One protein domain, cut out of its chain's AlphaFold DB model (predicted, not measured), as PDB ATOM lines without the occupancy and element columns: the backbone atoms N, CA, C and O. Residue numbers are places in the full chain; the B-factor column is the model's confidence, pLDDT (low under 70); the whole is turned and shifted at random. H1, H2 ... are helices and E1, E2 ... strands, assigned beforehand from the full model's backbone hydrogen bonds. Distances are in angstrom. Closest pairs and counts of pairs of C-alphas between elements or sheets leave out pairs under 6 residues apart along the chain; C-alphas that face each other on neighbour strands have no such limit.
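This is residues 10 to 72 of the 116 residues of the protein "Redoxin domain-containing protein" of Gemmatimonadetes bacterium (UniProt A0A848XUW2). Two short strands, E1 and E2, run side by side as a small parallel ribbon, and the one long helix, H1, stands over one face of that ribbon, held off from it. Beyond the ends of the strands lies a second, smaller lobe made of the short helix H2 and the looped stretch of residues 58 to 72, while residues 10 to 15 lead into E1 from the opposite end. The printed part has 63 residues, with two named strands and two named helices in the order E1, H1, E2, H2, and the sheet, E1 beside E2, is parallel. The class is mixed, helices and strands, though under half of the residues, 27 of 63, are in named elements. The whole is loose, with a radius of gyration of the C-alphas of 13.4 A, and the C-alphas span 34 by 30 by 17 A.

E1 takes residues 16 to 19, beginning at C-alpha 16 at (-46.704, 24.214, -2.282) and measuring 10.4 A from first to last C-alpha. H1 takes residues 23 to 37 and measures 20.8 A, from C-alpha 23 at (-48.940, 27.751, -17.499) to C-alpha 37 at (-35.271, 12.766, -12.824). E2, residues 44 to 47, measures 10.1 A. H2, residues 54 to 57, measures 5.6 A and ends at C-alpha 57 at (-43.854, 39.345, 1.079).

E1 and E2 are parallel neighbours, with 24 degrees between their directions. The C-alphas of Ile 18 and Leu 46 face each other at 4.5 A. N 17 and O 44 are within hydrogen-bond range at 2.8 A, and so are N 46 and O 17 at 2.7 A. E1, H1 and E2 form a strand-helix-strand unit, two parallel neighbour strands with a helix between them along the chain, and its crossover is right-handed. H1 and E2 have 1 pair of C-alphas within 8 A, those of Arg 23 and Ile 47, 7.4 A apart; their centres are 13.0 A apart. E1 and H2 are only just apart, with their closest C-alphas at 8.2 A. H1 and H2 are apart. In H1 every O i to N i+4 pair is within hydrogen-bond range; H2 is too short for such a pair, and its 1 pair of O i and N i+3 is within range.

The C-alphas of Asn 11 and Pro 65 are the two farthest apart, at 40.1 A. The printed part has no cut. The link from E1 to H1 is tight, those from H1 to E2 and from E2 to H2 are short, and no link is long. Residues 58 to 72 hold no named element, and their C-alphas lie 9 to 18 A from the mean of all C-alphas. The mean pLDDT of the printed part is 90.4, and residues 65 to 67 are under 70.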
ATOM      1  N   LYS A  10     -46.283  13.050   4.876       84.75
ATOM      2  CA  LYS A  10     -47.225  13.223   3.754       84.75
ATOM      3  C   LYS A  10     -48.699  13.303   4.172       84.75
ATOM      4  O   LYS A  10     -49.531  13.676   3.352       84.75
ATOM      5  N   ASN A  11     -49.037  12.917   5.403       85.06
ATOM      6  CA  ASN A  11     -50.425  12.892   5.872       85.06
ATOM      7  C   ASN A  11     -50.905  14.241   6.424       85.06
ATOM      8  O   ASN A  11     -52.107  14.498   6.418       85.06
ATOM      9  N   ASP A  12     -49.995  15.068   6.935       88.31
ATOM     10  CA  ASP A  12     -50.312  16.313   7.645       88.31
ATOM     11  C   ASP A  12     -49.553  17.537   7.113       88.31
ATOM     12  O   ASP A  12     -49.831  18.655   7.548       88.31
ATOM     13  N   THR A  13     -48.640  17.333   6.161       92.50
ATOM     14  CA  THR A  13     -47.805  18.369   5.554       92.50
ATOM     15  C   THR A  13     -48.001  18.389   4.039       92.50
ATOM     16  O   THR A  13     -47.904  17.357   3.373       92.50
ATOM     17  N   GLU A  14     -48.223  19.576   3.474       93.38
ATOM     18  CA  GLU A  14     -48.287  19.801   2.026       93.38
ATOM     19  C   GLU A  14     -47.095  20.652   1.570       93.38
ATOM     20  O   GLU A  14     -46.739  21.640   2.211       93.38
ATOM     21  N   ILE A  15     -46.492  20.292   0.432       94.62
ATOM     22  CA  ILE A  15     -45.563  21.176  -0.278       94.62
ATOM     23  C   ILE A  15     -46.355  21.979  -1.307       94.62
ATOM     24  O   ILE A  15     -47.057  21.419  -2.149       94.62
ATOM     25  N   VAL A  16     -46.167  23.297  -1.279       95.81
ATOM     26  CA  VAL A  16     -46.704  24.214  -2.282       95.81
ATOM     27  C   VAL A  16     -45.569  25.089  -2.808       95.81
ATOM     28  O   VAL A  16     -44.890  25.771  -2.043       95.81
ATOM     29  N   ALA A  17     -45.364  25.079  -4.122       95.62
ATOM     30  CA  ALA A  17     -44.439  25.969  -4.813       95.62
ATOM     31  C   ALA A  17     -45.204  27.125  -5.469       95.62
ATOM     32  O   ALA A  17     -46.346  26.956  -5.885       95.62
ATOM     33  N   ILE A  18     -44.578  28.294  -5.602       95.94
ATOM     34  CA  ILE A  18     -45.143  29.459  -6.295       95.94
ATOM     35  C   ILE A  18     -44.080  30.094  -7.192       95.94
ATOM     36  O   ILE A  18     -42.925  30.228  -6.784       95.94
ATOM     37  N   SER A  19     -44.452  30.487  -8.410       94.19
ATOM     38  CA  SER A  19     -43.557  31.220  -9.312       94.19
ATOM     39  C   SER A  19     -44.301  32.225 -10.193       94.19
ATOM     40  O   SER A  19     -45.526  32.205 -10.303       94.19
ATOM     41  N   VAL A  20     -43.536  33.092 -10.862       94.00
ATOM     42  CA  VAL A  20     -44.024  34.035 -11.889       94.00
ATOM     43  C   VAL A  20     -44.182  33.372 -13.269       94.00
ATOM     44  O   VAL A  20     -44.218  34.038 -14.309       94.00
ATOM     45  N   ASP A  21     -44.185  32.038 -13.313       93.00
ATOM     46  CA  ASP A  21     -44.375  31.285 -14.544       93.00
ATOM     47  C   ASP A  21     -45.822  31.262 -14.987       93.00
ATOM     48  O   ASP A  21     -46.718  30.980 -14.204       93.00
ATOM     49  N   ASP A  22     -46.048  31.528 -16.272       94.50
ATOM     50  CA  ASP A  22     -47.313  31.171 -16.895       94.50
ATOM     51  C   ASP A  22     -47.431  29.641 -17.022       94.50
ATOM     52  O   ASP A  22     -46.481  28.883 -16.805       94.50
ATOM     53  N   ARG A  23     -48.629  29.181 -17.387       94.94
ATOM     54  CA  ARG A  23     -48.940  27.751 -17.499       94.94
ATOM     55  C   ARG A  23     -48.022  27.013 -18.474       94.94
ATOM     56  O   ARG A  23     -47.674  25.869 -18.210       94.94
ATOM     57  N   GLU A  24     -47.661  27.643 -19.589       95.81
ATOM     58  CA  GLU A  24     -46.810  27.024 -20.609       95.81
ATOM     59  C   GLU A  24     -45.409  26.766 -20.051       95.81
ATOM     60  O   GLU A  24     -44.908  25.646 -20.111       95.81
ATOM     61  N   LYS A  25     -44.805  27.774 -19.422       93.69
ATOM     62  CA  LYS A  25     -43.463  27.655 -18.844       93.69
ATOM     63  C   LYS A  25     -43.432  26.739 -17.625       93.69
ATOM     64  O   LYS A  25     -42.456  26.014 -17.442       93.69
ATOM     65  N   GLN A  26     -44.495  26.732 -16.821       94.50
ATOM     66  CA  GLN A  26     -44.641  25.772 -15.728       94.50
ATOM     67  C   GLN A  26     -44.702  24.333 -16.266       94.50
ATOM     68  O   GLN A  26     -44.010  23.467 -15.737       94.50
ATOM     69  N   GLN A  27     -45.450  24.084 -17.347       95.50
ATOM     70  CA  GLN A  27     -45.498  22.764 -17.981       95.50
ATOM     71  C   GLN A  27     -44.129  22.356 -18.538       95.50
ATOM     72  O   GLN A  27     -43.677  21.250 -18.266       95.50
ATOM     73  N   MET A  28     -43.422  23.265 -19.218       95.38
ATOM     74  CA  MET A  28     -42.057  23.007 -19.698       95.38
ATOM     75  C   MET A  28     -41.100  22.621 -18.561       95.38
ATOM     76  O   MET A  28     -40.221  21.782 -18.751       95.38
ATOM     77  N   MET A  29     -41.248  23.227 -17.378       93.31
ATOM     78  CA  MET A  29     -40.454  22.866 -16.202       93.31
ATOM     79  C   MET A  29     -40.797  21.459 -15.698       93.31
ATOM     80  O   MET A  29     -39.885  20.677 -15.445       93.31
ATOM     81  N   ILE A  30     -42.087  21.122 -15.606       93.94
ATOM     82  CA  ILE A  30     -42.552  19.787 -15.200       93.94
ATOM     83  C   ILE A  30     -42.038  18.714 -16.163       93.94
ATOM     84  O   ILE A  30     -41.510  17.697 -15.710       93.94
ATOM     85  N   ASP A  31     -42.157  18.947 -17.470       96.12
ATOM     86  CA  ASP A  31     -41.701  18.015 -18.502       96.12
ATOM     87  C   ASP A  31     -40.193  17.782 -18.368       96.12
ATOM     88  O   ASP A  31     -39.746  16.641 -18.282       96.12
ATOM     89  N   ARG A  32     -39.417  18.862 -18.217       94.25
ATOM     90  CA  ARG A  32     -37.967  18.787 -18.026       94.25
ATOM     91  C   ARG A  32     -37.571  18.000 -16.774       94.25
ATOM     92  O   ARG A  32     -36.690  17.153 -16.859       94.25
ATOM     93  N   VAL A  33     -38.189  18.271 -15.622       91.44
ATOM     94  CA  VAL A  33     -37.905  17.528 -14.378       91.44
ATOM     95  C   VAL A  33     -38.277  16.055 -14.540       91.44
ATOM     96  O   VAL A  33     -37.532  15.175 -14.122       91.44
ATOM     97  N   THR A  34     -39.393  15.771 -15.211       92.69
ATOM     98  CA  THR A  34     -39.826  14.395 -15.479       92.69
ATOM     99  C   THR A  34     -38.835  13.660 -16.382       92.69
ATOM    100  O   THR A  34     -38.544  12.490 -16.142       92.69
ATOM    101  N   GLU A  35     -38.294  14.329 -17.399       95.06
ATOM    102  CA  GLU A  35     -37.274  13.776 -18.295       95.06
ATOM    103  C   GLU A  35     -35.919  13.570 -17.600       95.06
ATOM    104  O   GLU A  35     -35.283  12.536 -17.810       95.06
ATOM    105  N   GLU A  36     -35.472  14.531 -16.784       92.44
ATOM    106  CA  GLU A  36     -34.172  14.492 -16.096       92.44
ATOM    107  C   GLU A  36     -34.169  13.499 -14.917       92.44
ATOM    108  O   GLU A  36     -33.243  12.694 -14.792       92.44
ATOM    109  N   ASP A  37     -35.215  13.514 -14.086       87.25
ATOM    110  CA  ASP A  37     -35.271  12.766 -12.824       87.25
ATOM    111  C   ASP A  37     -36.165  11.515 -12.889       87.25
ATOM    112  O   ASP A  37     -36.176  10.701 -11.960       87.25
ATOM    113  N   GLY A  38     -36.926  11.334 -13.975       88.94
ATOM    114  CA  GLY A  38     -37.855  10.213 -14.151       88.94
ATOM    115  C   GLY A  38     -39.094  10.278 -13.250       88.94
ATOM    116  O   GLY A  38     -39.800   9.277 -13.108       88.94
ATOM    117  N   ILE A  39     -39.346  11.423 -12.607       85.12
ATOM    118  CA  ILE A  39     -40.422  11.619 -11.634       85.12
ATOM    119  C   ILE A  39     -41.205  12.879 -11.991       85.12
ATOM    120  O   ILE A  39     -40.632  13.949 -12.164       85.12
ATOM    121  N   VAL A  40     -42.531  12.752 -12.019       88.56
ATOM    122  CA  VAL A  40     -43.431  13.906 -12.067       88.56
ATOM    123  C   VAL A  40     -43.511  14.507 -10.659       88.56
ATOM    124  O   VAL A  40     -43.844  13.767  -9.729       88.56
ATOM    125  N   PRO A  41     -43.228  15.810 -10.475       88.69
ATOM    126  CA  PRO A  41     -43.421  16.487  -9.195       88.69
ATOM    127  C   PRO A  41     -44.817  16.229  -8.610       88.69
ATOM    128  O   PRO A  41     -45.824  16.446  -9.282       88.69
ATOM    129  N   ASP A  42     -44.879  15.770  -7.359       87.44
ATOM    130  CA  ASP A  42     -46.116  15.362  -6.676       87.44
ATOM    131  C   ASP A  42     -46.685  16.440  -5.738       87.44
ATOM    132  O   ASP A  42     -47.478  16.139  -4.848       87.44
ATOM    133  N   PHE A  43     -46.288  17.697  -5.935       90.12
ATOM    134  CA  PHE A  43     -46.667  18.832  -5.097       90.12
ATOM    135  C   PHE A  43     -47.371  19.935  -5.891       90.12
ATOM    136  O   PHE A  43     -47.204  20.069  -7.106       90.12
ATOM    137  N   THR A  44     -48.156  20.754  -5.191       93.12
ATOM    138  CA  THR A  44     -48.939  21.836  -5.795       93.12
ATOM    139  C   THR A  44     -48.022  22.954  -6.298       93.12
ATOM    140  O   THR A  44     -47.160  23.438  -5.567       93.12
ATOM    141  N   MET A  45     -48.230  23.417  -7.535       94.62
ATOM    142  CA  MET A  45     -47.501  24.554  -8.112       94.62
ATOM    143  C   MET A  45     -48.455  25.696  -8.472       94.62
ATOM    144  O   MET A  45     -49.245  25.609  -9.413       94.62
ATOM    145  N   LEU A  46     -48.363  26.792  -7.729       96.38
ATOM    146  CA  LEU A  46     -49.129  28.014  -7.925       96.38
ATOM    147  C   LEU A  46     -48.456  28.939  -8.942       96.38
ATOM    148  O   LEU A  46     -47.231  29.004  -9.053       96.38
ATOM    149  N   ILE A  47     -49.293  29.688  -9.651       95.81
ATOM    150  CA  ILE A  47     -48.895  30.661 -10.665       95.81
ATOM    151  C   ILE A  47     -49.231  32.065 -10.159       95.81
ATOM    152  O   ILE A  47     -50.383  32.347  -9.832       95.81
ATOM    153  N   ASP A  48     -48.239  32.948 -10.153       96.25
ATOM    154  CA  ASP A  48     -48.352  34.361  -9.790       96.25
ATOM    155  C   ASP A  48     -47.659  35.224 -10.854       96.25
ATOM    156  O   ASP A  48     -46.659  35.884 -10.591       96.25
ATOM    157  N   VAL A  49     -48.165  35.167 -12.095       94.44
ATOM    158  CA  VAL A  49     -47.576  35.855 -13.269       94.44
ATOM    159  C   VAL A  49     -47.347  37.346 -13.007       94.44
ATOM    160  O   VAL A  49     -46.303  37.880 -13.372       94.44
ATOM    161  N   ASP A  50     -48.300  37.991 -12.333       93.94
ATOM    162  CA  ASP A  50     -48.258  39.416 -11.990       93.94
ATOM    163  C   ASP A  50     -47.552  39.685 -10.649       93.94
ATOM    164  O   ASP A  50     -47.690  40.779 -10.108       93.94
ATOM    165  N   HIS A  51     -46.866  38.682 -10.079       94.19
ATOM    166  CA  HIS A  51     -46.095  38.744  -8.830       94.19
ATOM    167  C   HIS A  51     -46.846  39.380  -7.638       94.19
ATOM    168  O   HIS A  51     -46.240  39.869  -6.686       94.19
ATOM    169  N   ARG A  52     -48.187  39.355  -7.642       96.25
ATOM    170  CA  ARG A  52     -49.032  40.075  -6.674       96.25
ATOM    171  C   ARG A  52     -48.970  39.468  -5.286       96.25
ATOM    172  O   ARG A  52     -49.196  40.178  -4.306       96.25
ATOM    173  N   VAL A  53     -48.773  38.156  -5.197       95.75
ATOM    174  CA  VAL A  53     -48.598  37.457  -3.923       95.75
ATOM    175  C   VAL A  53     -47.155  37.616  -3.479       95.75
ATOM    176  O   VAL A  53     -46.926  38.050  -2.356       95.75
ATOM    177  N   ILE A  54     -46.201  37.347  -4.370       96.44
ATOM    178  CA  ILE A  54     -44.759  37.458  -4.115       96.44
ATOM    179  C   ILE A  54     -44.383  38.858  -3.588       96.44
ATOM    180  O   ILE A  54     -43.646  38.969  -2.603       96.44
ATOM    181  N   ASP A  55     -44.943  39.923  -4.166       95.62
ATOM    182  CA  ASP A  55     -44.709  41.314  -3.752       95.62
ATOM    183  C   ASP A  55     -45.185  41.611  -2.331       95.62
ATOM    184  O   ASP A  55     -44.550  42.385  -1.616       95.62
ATOM    185  N   ARG A  56     -46.280  40.987  -1.877       95.50
ATOM    186  CA  ARG A  56     -46.793  41.202  -0.511       95.50
ATOM    187  C   ARG A  56     -45.811  40.747   0.559       95.50
ATOM    188  O   ARG A  56     -45.872  41.245   1.679       95.50
ATOM    189  N   TYR A  57     -44.922  39.824   0.209       92.69
ATOM    190  CA  TYR A  57     -43.854  39.345   1.079       92.69
ATOM    191  C   TYR A  57     -42.520  40.072   0.835       92.69
ATOM    192  O   TYR A  57     -41.544  39.778   1.518       92.69
ATOM    193  N   GLY A  58     -42.463  41.016  -0.115       93.62
ATOM    194  CA  GLY A  58     -41.245  41.749  -0.465       93.62
ATOM    195  C   GLY A  58     -40.155  40.867  -1.078       93.62
ATOM    196  O   GLY A  58     -38.975  41.141  -0.883       93.62
ATOM    197  N   LEU A  59     -40.538  39.782  -1.763       94.88
ATOM    198  CA  LEU A  59     -39.603  38.752  -2.240       94.88
ATOM    199  C   LEU A  59     -39.237  38.890  -3.715       94.88
ATOM    200  O   LEU A  59     -38.341  38.192  -4.185       94.88
ATOM    201  N   PHE A  60     -39.948  39.723  -4.469       93.69
ATOM    202  CA  PHE A  60     -39.665  39.905  -5.884       93.69
ATOM    203  C   PHE A  60     -38.295  40.567  -6.060       93.69
ATOM    204  O   PHE A  60     -38.024  41.583  -5.425       93.69
ATOM    205  N   ASN A  61     -37.436  39.992  -6.909       89.12
ATOM    206  CA  ASN A  61     -36.129  40.563  -7.227       89.12
ATOM    207  C   ASN A  61     -36.212  41.340  -8.555       89.12
ATOM    208  O   ASN A  61     -36.092  40.723  -9.620       89.12
ATOM    209  N   PRO A  62     -36.409  42.672  -8.526       81.38
ATOM    210  CA  PRO A  62     -36.475  43.479  -9.744       81.38
ATOM    211  C   PRO A  62     -35.112  43.608 -10.440       81.38
ATOM    212  O   PRO A  62     -35.069  43.895 -11.635       81.38
ATOM    213  N   ASP A  63     -34.017  43.379  -9.709       80.44
ATOM    214  CA  ASP A  63     -32.644  43.584 -10.172       80.44
ATOM    215  C   ASP A  63     -32.020  42.317 -10.786       80.44
ATOM    216  O   ASP A  63     -30.839  42.323 -11.139       80.44
ATOM    217  N   GLU A  64     -32.774  41.215 -10.922       76.31
ATOM    218  CA  GLU A  64     -32.275  40.002 -11.581       76.31
ATOM    219  C   GLU A  64     -31.927  40.324 -13.051       76.31
ATOM    220  O   GLU A  64     -32.812  40.634 -13.849       76.31
ATOM    221  N   PRO A  65     -30.643  40.220 -13.449       62.38
ATOM    222  CA  PRO A  65     -30.174  40.671 -14.760       62.38
ATOM    223  C   PRO A  65     -30.513  39.693 -15.892       62.38
ATOM    224  O   PRO A  65     -30.277  39.988 -17.066       62.38
ATOM    225  N   ARG A  66     -31.029  38.501 -15.565       64.88
ATOM    226  CA  ARG A  66     -31.599  37.593 -16.564       64.88
ATOM    227  C   ARG A  66     -32.851  38.248 -17.136       64.88
ATOM    228  O   ARG A  66     -33.537  38.968 -16.427       64.88
ATOM    229  N   SER A  67     -33.201  37.956 -18.390       64.00
ATOM    230  CA  SER A  67     -34.362  38.536 -19.099       64.00
ATOM    231  C   SER A  67     -35.732  38.288 -18.440       64.00
ATOM    232  O   SER A  67     -36.769  38.536 -19.054       64.00
ATOM    233  N   ARG A  68     -35.751  37.752 -17.220       72.50
ATOM    234  CA  ARG A  68     -36.920  37.463 -16.426       72.50
ATOM    235  C   ARG A  68     -36.618  37.644 -14.931       72.50
ATOM    236  O   ARG A  68     -35.919  36.803 -14.364       72.50
ATOM    237  N   PRO A  69     -37.177  38.686 -14.302       81.12
ATOM    238  CA  PRO A  69     -37.187  38.827 -12.853       81.12
ATOM    239  C   PRO A  69     -37.836  37.609 -12.193       81.12
ATOM    240  O   PRO A  69     -38.883  37.140 -12.641       81.12
ATOM    241  N   VAL A  70     -37.211  37.083 -11.143       87.31
ATOM    242  CA  VAL A  70     -37.729  35.959 -10.346       87.31
ATOM    243  C   VAL A  70     -37.655  36.311  -8.863       87.31
ATOM    244  O   VAL A  70     -36.881  37.187  -8.496       87.31
ATOM    245  N   PRO A  71     -38.426  35.663  -7.981       92.00
ATOM    246  CA  PRO A  71     -38.313  35.911  -6.548       92.00
ATOM    247  C   PRO A  71     -36.936  35.523  -5.999       92.00
ATOM    248  O   PRO A  71     -36.304  34.576  -6.478       92.00
ATOM    249  N   HIS A  72     -36.507  36.207  -4.941       94.00
ATOM    250  CA  HIS A  72     -35.416  35.753  -4.088       94.00
ATOM    251  C   HIS A  72     -35.685  34.325  -3.585       94.00
ATOM    252  O   HIS A  72     -36.830  34.014  -3.229       94.00
TER     253      HIS A  72